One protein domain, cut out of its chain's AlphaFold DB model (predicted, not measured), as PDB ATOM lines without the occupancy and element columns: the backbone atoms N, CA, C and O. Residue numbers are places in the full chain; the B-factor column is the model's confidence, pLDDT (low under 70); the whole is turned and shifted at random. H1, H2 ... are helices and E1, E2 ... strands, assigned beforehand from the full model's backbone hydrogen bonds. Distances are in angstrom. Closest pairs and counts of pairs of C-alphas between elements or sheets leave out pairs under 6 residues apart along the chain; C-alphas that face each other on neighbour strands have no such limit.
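Overview. This is residues 7 to 61 of the 149 residues of an uncharacterized protein of Mesorhizobium sp. M7A.F.Ca.US.007.01.1.1 (UniProt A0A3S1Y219). A three-stranded sheet makes one wall, a short helix only grazes it, and beyond E4 residues 60 to 61 sit between that strand and E1. The printed part has 55 residues, in order E1 H1 E2 E3 E4, class mixed. The antiparallel sheet, E2 - E3 - E4, is a meander, each strand the antiparallel neighbour of the one before. It is compact, radius of gyration of the C-alphas 10.5 A, spans 29 by 24 by 20 A.

Along the chain. Find E4, residues 45 to 51, running 18.2 A to C-alpha 51 at (-34.751, -40.298, 10.246). E3 is residues 37 to 42, 16.8 A; E2 residues 28 to 32, 13.1 A. H1, residues 17 to 23, spans 10.4 A; E1, residues 8 to 10, starts at (-21.406, -46.370, 9.045).

Arrangement. In hairpin E2 and E3, at 154 degrees, N 30 and O 39 are 2.8 A apart; in hairpin E3 and E4, at 162 degrees, N 38 and O 50 are 2.8 A apart. H1 comes closest to E4 at the C-alphas of Ile 20 and Gly 48, 7.6 A; 2 of 3 of its O i to N i+4 pairs are within hydrogen-bond range. E1 and E3 are apart.

Size, cuts and confidence. The farthest C-alphas, Gly 43 and Phe 54, are 29.2 A apart. The printed part has no cut and no long link between named elements. Look for pLDDT under 70 at residue 7, residues 9 to 23 and 53 to 58.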
ATOM      1  N   GLY A   7     -18.522 -49.505   9.133       62.41
ATOM      2  CA  GLY A   7     -18.494 -48.646   7.940       62.41
ATOM      3  C   GLY A   7     -19.558 -47.543   7.893       62.41
ATOM      4  O   GLY A   7     -19.540 -46.738   6.964       62.41
ATOM      5  N   TRP A   8     -20.439 -47.459   8.893       70.44
ATOM      6  CA  TRP A   8     -21.406 -46.370   9.045       70.44
ATOM      7  C   TRP A   8     -21.055 -45.500  10.247       70.44
ATOM      8  O   TRP A   8     -21.012 -45.967  11.384       70.44
ATOM      9  N   THR A   9     -20.812 -44.220   9.996       67.75
ATOM     10  CA  THR A   9     -20.500 -43.230  11.025       67.75
ATOM     11  C   THR A   9     -21.723 -42.372  11.326       67.75
ATOM     12  O   THR A   9     -22.385 -41.901  10.393       67.75
ATOM     13  N   PRO A  10     -22.034 -42.127  12.612       68.25
ATOM     14  CA  PRO A  10     -22.935 -41.054  12.985       68.25
ATOM     15  C   PRO A  10     -22.430 -39.731  12.421       68.25
ATOM     16  O   PRO A  10     -21.228 -39.525  12.244       68.25
ATOM     17  N   TRP A  11     -23.355 -38.831  12.148       66.19
ATOM     18  CA  TRP A  11     -23.014 -37.514  11.640       66.19
ATOM     19  C   TRP A  11     -22.337 -36.695  12.733       66.19
ATOM     20  O   TRP A  11     -22.684 -36.819  13.907       66.19
ATOM     21  N   ALA A  12     -21.364 -35.865  12.354       58.22
ATOM     22  CA  ALA A  12     -20.566 -35.123  13.324       58.22
ATOM     23  C   ALA A  12     -21.383 -34.034  14.051       58.22
ATOM     24  O   ALA A  12     -21.173 -33.839  15.249       58.22
ATOM     25  N   LYS A  13     -22.312 -33.335  13.367       52.09
ATOM     26  CA  LYS A  13     -23.211 -32.324  13.963       52.09
ATOM     27  C   LYS A  13     -24.538 -32.153  13.204       52.09
ATOM     28  O   LYS A  13     -24.541 -32.007  11.990       52.09
ATOM     29  N   GLY A  14     -25.630 -31.975  13.957       55.16
ATOM     30  CA  GLY A  14     -26.878 -31.353  13.487       55.16
ATOM     31  C   GLY A  14     -27.644 -32.125  12.409       55.16
ATOM     32  O   GLY A  14     -27.486 -33.337  12.266       55.16
ATOM     33  N   ALA A  15     -28.490 -31.400  11.664       54.31
ATOM     34  CA  ALA A  15     -29.225 -31.960  10.542       54.31
ATOM     35  C   ALA A  15     -28.246 -32.315   9.420       54.31
ATOM     36  O   ALA A  15     -27.755 -31.434   8.714       54.31
ATOM     37  N   GLY A  16     -27.938 -33.608   9.296       57.12
ATOM     38  CA  GLY A  16     -26.861 -34.125   8.453       57.12
ATOM     39  C   GLY A  16     -26.894 -33.643   7.000       57.12
ATOM     40  O   GLY A  16     -25.866 -33.552   6.353       57.12
ATOM     41  N   GLU A  17     -28.035 -33.220   6.477       58.88
ATOM     42  CA  GLU A  17     -28.189 -32.700   5.113       58.88
ATOM     43  C   GLU A  17     -27.034 -31.785   4.628       58.88
ATOM     44  O   GLU A  17     -26.523 -31.964   3.521       58.88
ATOM     45  N   HIS A  18     -26.510 -30.902   5.490       59.47
ATOM     46  CA  HIS A  18     -25.368 -30.038   5.164       59.47
ATOM     47  C   HIS A  18     -23.997 -30.719   5.054       59.47
ATOM     48  O   HIS A  18     -23.127 -30.212   4.340       59.47
ATOM     49  N   ASP A  19     -23.774 -31.825   5.753       62.31
ATOM     50  CA  ASP A  19     -22.493 -32.529   5.763       62.31
ATOM     51  C   ASP A  19     -22.392 -33.523   4.587       62.31
ATOM     52  O   ASP A  19     -21.314 -33.679   4.013       62.31
ATOM     53  N   ILE A  20     -23.505 -34.116   4.123       67.25
ATOM     54  CA  ILE A  20     -23.499 -35.046   2.980       67.25
ATOM     55  C   ILE A  20     -23.305 -34.261   1.706       67.25
ATOM     56  O   ILE A  20     -22.525 -34.673   0.860       67.25
ATOM     57  N   GLU A  21     -23.940 -33.101   1.581       67.38
ATOM     58  CA  GLU A  21     -23.748 -32.257   0.408       67.38
ATOM     59  C   GLU A  21     -22.283 -31.866   0.177       67.38
ATOM     60  O   GLU A  21     -21.904 -31.626  -0.973       67.38
ATOM     61  N   LYS A  22     -21.482 -31.792   1.250       65.44
ATOM     62  CA  LYS A  22     -20.045 -31.487   1.212       65.44
ATOM     63  C   LYS A  22     -19.190 -32.732   0.989       65.44
ATOM     64  O   LYS A  22     -18.196 -32.667   0.271       65.44
ATOM     65  N   ILE A  23     -19.538 -33.847   1.635       64.69
ATOM     66  CA  ILE A  23     -18.716 -35.066   1.658       64.69
ATOM     67  C   ILE A  23     -19.068 -36.017   0.504       64.69
ATOM     68  O   ILE A  23     -18.172 -36.566  -0.138       64.69
ATOM     69  N   LEU A  24     -20.359 -36.191   0.227       71.75
ATOM     70  CA  LEU A  24     -20.954 -37.101  -0.755       71.75
ATOM     71  C   LEU A  24     -21.753 -36.281  -1.779       71.75
ATOM     72  O   LEU A  24     -22.950 -36.460  -1.979       71.75
ATOM     73  N   TRP A  25     -21.079 -35.325  -2.415       73.38
ATOM     74  CA  TRP A  25     -21.705 -34.299  -3.253       73.38
ATOM     75  C   TRP A  25     -22.441 -34.819  -4.500       73.38
ATOM     76  O   TRP A  25     -23.268 -34.095  -5.060       73.38
ATOM     77  N   MET A  26     -22.140 -36.045  -4.939       73.56
ATOM     78  CA  MET A  26     -22.838 -36.731  -6.032       73.56
ATOM     79  C   MET A  26     -24.172 -37.337  -5.588       73.56
ATOM     80  O   MET A  26     -25.057 -37.548  -6.421       73.56
ATOM     81  N   ALA A  27     -24.329 -37.585  -4.286       80.50
ATOM     82  CA  ALA A  27     -25.476 -38.289  -3.760       80.50
ATOM     83  C   ALA A  27     -26.759 -37.458  -3.902       80.50
ATOM     84  O   ALA A  27     -26.810 -36.265  -3.585       80.50
ATOM     85  N   ARG A  28     -27.824 -38.100  -4.375       80.94
ATOM     86  CA  ARG A  28     -29.154 -37.514  -4.537       80.94
ATOM     87  C   ARG A  28     -30.051 -37.947  -3.395       80.94
ATOM     88  O   ARG A  28     -30.065 -39.118  -3.022       80.94
ATOM     89  N   VAL A  29     -30.790 -36.988  -2.845       86.56
ATOM     90  CA  VAL A  29     -31.716 -37.244  -1.745       86.56
ATOM     91  C   VAL A  29     -33.040 -37.777  -2.282       86.56
ATOM     92  O   VAL A  29     -33.634 -37.211  -3.199       86.56
ATOM     93  N   LEU A  30     -33.512 -38.860  -1.680       86.94
ATOM     94  CA  LEU A  30     -34.859 -39.370  -1.842       86.94
ATOM     95  C   LEU A  30     -35.554 -39.307  -0.487       86.94
ATOM     96  O   LEU A  30     -35.109 -39.910   0.493       86.94
ATOM     97  N   HIS A  31     -36.637 -38.541  -0.430       87.62
ATOM     98  CA  HIS A  31     -37.433 -38.393   0.777       87.62
ATOM     99  C   HIS A  31     -38.602 -39.379   0.767       87.62
ATOM    100  O   HIS A  31     -39.338 -39.477  -0.215       87.62
ATOM    101  N   PHE A  32     -38.789 -40.088   1.878       84.94
ATOM    102  CA  PHE A  32     -39.880 -41.029   2.102       84.94
ATOM    103  C   PHE A  32     -40.804 -40.491   3.205       84.94
ATOM    104  O   PHE A  32     -40.564 -40.769   4.386       84.94
ATOM    105  N   PRO A  33     -41.888 -39.770   2.853       84.62
ATOM    106  CA  PRO A  33     -42.753 -39.112   3.833       84.62
ATOM    107  C   PRO A  33     -43.402 -40.099   4.804       84.62
ATOM    108  O   PRO A  33     -43.424 -39.889   6.009       84.62
ATOM    109  N   LYS A  34     -43.880 -41.243   4.299       82.81
ATOM    110  CA  LYS A  34     -44.568 -42.253   5.121       82.81
ATOM    111  C   LYS A  34     -43.655 -42.907   6.164       82.81
ATOM    112  O   LYS A  34     -44.129 -43.388   7.187       82.81
ATOM    113  N   LEU A  35     -42.355 -42.941   5.885       79.81
ATOM    114  CA  LEU A  35     -41.324 -43.479   6.773       79.81
ATOM    115  C   LEU A  35     -40.645 -42.380   7.600       79.81
ATOM    116  O   LEU A  35     -39.820 -42.707   8.452       79.81
ATOM    117  N   ASN A  36     -40.981 -41.106   7.348       83.38
ATOM    118  CA  ASN A  36     -40.271 -39.934   7.847       83.38
ATOM    119  C   ASN A  36     -38.754 -40.135   7.761       83.38
ATOM    120  O   ASN A  36     -38.036 -40.055   8.752       83.38
ATOM    121  N   SER A  37     -38.248 -40.470   6.577       82.44
ATOM    122  CA  SER A  37     -36.818 -40.712   6.379       82.44
ATOM    123  C   SER A  37     -36.340 -40.135   5.062       82.44
ATOM    124  O   SER A  37     -37.035 -40.256   4.058       82.44
ATOM    125  N   SER A  38     -35.141 -39.568   5.055       85.81
ATOM    126  CA  SER A  38     -34.422 -39.205   3.835       85.81
ATOM    127  C   SER A  38     -33.247 -40.154   3.645       85.81
ATOM    128  O   SER A  38     -32.547 -40.475   4.604       85.81
ATOM    129  N   ALA A  39     -33.045 -40.609   2.415       86.06
ATOM    130  CA  ALA A  39     -31.924 -41.448   2.022       86.06
ATOM    131  C   ALA A  39     -31.128 -40.757   0.914       86.06
ATOM    132  O   ALA A  39     -31.716 -40.130   0.038       86.06
ATOM    133  N   TRP A  40     -29.807 -40.881   0.945       86.00
ATOM    134  CA  TRP A  40     -28.909 -40.318  -0.058       86.00
ATOM    135  C   TRP A  40     -28.283 -41.439  -0.873       86.00
ATOM    136  O   TRP A  40     -27.699 -42.356  -0.295       86.00
ATOM    137  N   PHE A  41     -28.402 -41.350  -2.196       83.12
ATOM    138  CA  PHE A  41     -27.898 -42.350  -3.133       83.12
ATOM    139  C   PHE A  41     -26.894 -41.752  -4.112       83.12
ATOM    140  O   PHE A  41     -27.223 -40.787  -4.801       83.12
ATOM    141  N   ASP A  42     -25.706 -42.342  -4.217       81.12
ATOM    142  CA  ASP A  42     -24.761 -42.067  -5.302       81.12
ATOM    143  C   ASP A  42     -24.867 -43.181  -6.349       81.12
ATOM    144  O   ASP A  42     -24.415 -44.311  -6.143       81.12
ATOM    145  N   GLY A  43     -25.575 -42.897  -7.443       79.44
ATOM    146  CA  GLY A  43     -25.960 -43.915  -8.417       79.44
ATOM    147  C   GLY A  43     -26.839 -44.994  -7.778       79.44
ATOM    148  O   GLY A  43     -27.995 -44.739  -7.445       79.44
ATOM    149  N   SER A  44     -26.296 -46.201  -7.624       77.81
ATOM    150  CA  SER A  44     -26.970 -47.347  -6.997       77.81
ATOM    151  C   SER A  44     -26.587 -47.576  -5.532       77.81
ATOM    152  O   SER A  44     -27.171 -48.449  -4.890       77.81
ATOM    153  N   GLU A  45     -25.607 -46.846  -4.992       80.94
ATOM    154  CA  GLU A  45     -25.149 -47.042  -3.615       80.94
ATOM    155  C   GLU A  45     -25.867 -46.123  -2.630       80.94
ATOM    156  O   GLU A  45     -26.024 -44.929  -2.873       80.94
ATOM    157  N   LEU A  46     -26.269 -46.682  -1.484       82.44
ATOM    158  CA  LEU A  46     -26.793 -45.914  -0.360       82.44
ATOM    159  C   LEU A  46     -25.634 -45.340   0.462       82.44
ATOM    160  O   LEU A  46     -24.864 -46.075   1.081       82.44
ATOM    161  N   ASP A  47     -25.579 -44.017   0.512       80.25
ATOM    162  CA  ASP A  47     -24.491 -43.228   1.087       80.25
ATOM    163  C   ASP A  47     -24.872 -42.618   2.450       80.25
ATOM    164  O   ASP A  47     -24.017 -42.360   3.301       80.25
ATOM    165  N   GLY A  48     -26.170 -42.431   2.710       81.81
ATOM    166  CA  GLY A  48     -26.654 -41.865   3.967       81.81
ATOM    167  C   GLY A  48     -28.134 -42.094   4.225       81.81
ATOM    168  O   GLY A  48     -28.922 -42.208   3.288       81.81
ATOM    169  N   ILE A  49     -28.516 -42.116   5.501       82.69
ATOM    170  CA  ILE A  49     -29.911 -42.097   5.952       82.69
ATOM    171  C   ILE A  49     -30.065 -41.110   7.113       82.69
ATOM    172  O   ILE A  49     -29.237 -41.049   8.027       82.69
ATOM    173  N   ALA A  50     -31.172 -40.375   7.082       81.00
ATOM    174  CA  ALA A  50     -31.660 -39.537   8.162       81.00
ATOM    175  C   ALA A  50     -33.104 -39.929   8.470       81.00
ATOM    176  O   ALA A  50     -33.937 -40.055   7.570       81.00
ATOM    177  N   HIS A  51     -33.396 -40.113   9.751       78.75
ATOM    178  CA  HIS A  51     -34.751 -40.298  10.246       78.75
ATOM    179  C   HIS A  51     -35.253 -38.990  10.847       78.75
ATOM    180  O   HIS A  51     -34.572 -38.373  11.658       78.75
ATOM    181  N   TRP A  52     -36.464 -38.608  10.467       74.56
ATOM    182  CA  TRP A  52     -37.171 -37.435  10.945       74.56
ATOM    183  C   TRP A  52     -38.220 -37.876  11.985       74.56
ATOM    184  O   TRP A  52     -38.959 -38.840  11.782       74.56
ATOM    185  N   GLY A  53     -38.309 -37.185  13.125       69.56
ATOM    186  CA  GLY A  53     -39.384 -37.391  14.110       69.56
ATOM    187  C   GLY A  53     -39.116 -38.428  15.215       69.56
ATOM    188  O   GLY A  53     -38.086 -38.389  15.871       69.56
ATOM    189  N   PHE A  54     -40.100 -39.302  15.492       51.75
ATOM    190  CA  PHE A  54     -40.265 -40.060  16.757       51.75
ATOM    191  C   PHE A  54     -39.138 -41.043  17.118       51.75
ATOM    192  O   PHE A  54     -38.976 -41.400  18.286       51.75
ATOM    193  N   ARG A  55     -38.360 -41.523  16.144       55.72
ATOM    194  CA  ARG A  55     -37.187 -42.340  16.468       55.72
ATOM    195  C   ARG A  55     -36.066 -41.403  16.882       55.72
ATOM    196  O   ARG A  55     -35.833 -40.420  16.191       55.72
ATOM    197  N   SER A  56     -35.369 -41.733  17.973       55.22
ATOM    198  CA  SER A  56     -34.144 -41.025  18.342       55.22
ATOM    199  C   SER A  56     -33.288 -40.838  17.099       55.22
ATOM    200  O   SER A  56     -33.147 -41.761  16.296       55.22
ATOM    201  N   GLU A  57     -32.818 -39.610  16.934       55.75
ATOM    202  CA  GLU A  57     -32.115 -39.092  15.775       55.75
ATOM    203  C   GLU A  57     -30.919 -39.996  15.415       55.75
ATOM    204  O   GLU A  57     -29.799 -39.857  15.905       55.75
ATOM    205  N   LYS A  58     -31.188 -41.018  14.598       62.78
ATOM    206  CA  LYS A  58     -30.197 -41.953  14.075       62.78
ATOM    207  C   LYS A  58     -29.832 -41.469  12.693       62.78
ATOM    208  O   LYS A  58     -30.326 -41.954  11.682       62.78
ATOM    209  N   TRP A  59     -28.992 -40.455  12.699       70.44
ATOM    210  CA  TRP A  59     -28.306 -39.990  11.519       70.44
ATOM    211  C   TRP A  59     -27.102 -40.908  11.351       70.44
ATOM    212  O   TRP A  59     -26.250 -40.961  12.242       70.44
ATOM    213  N   THR A  60     -26.985 -41.594  10.217       73.44
ATOM    214  CA  THR A  60     -25.749 -42.307   9.857       73.44
ATOM    215  C   THR A  60     -25.416 -42.110   8.387       73.44
ATOM    216  O   THR A  60     -26.308 -42.144   7.540       73.44
ATOM    217  N   MET A  61     -24.137 -41.922   8.086       74.94
ATOM    218  CA  MET A  61     -23.599 -41.887   6.729       74.94
ATOM    219  C   MET A  61     -22.517 -42.950   6.577       74.94
ATOM    220  O   MET A  61     -21.853 -43.306   7.555       74.94
TER     221      MET A  61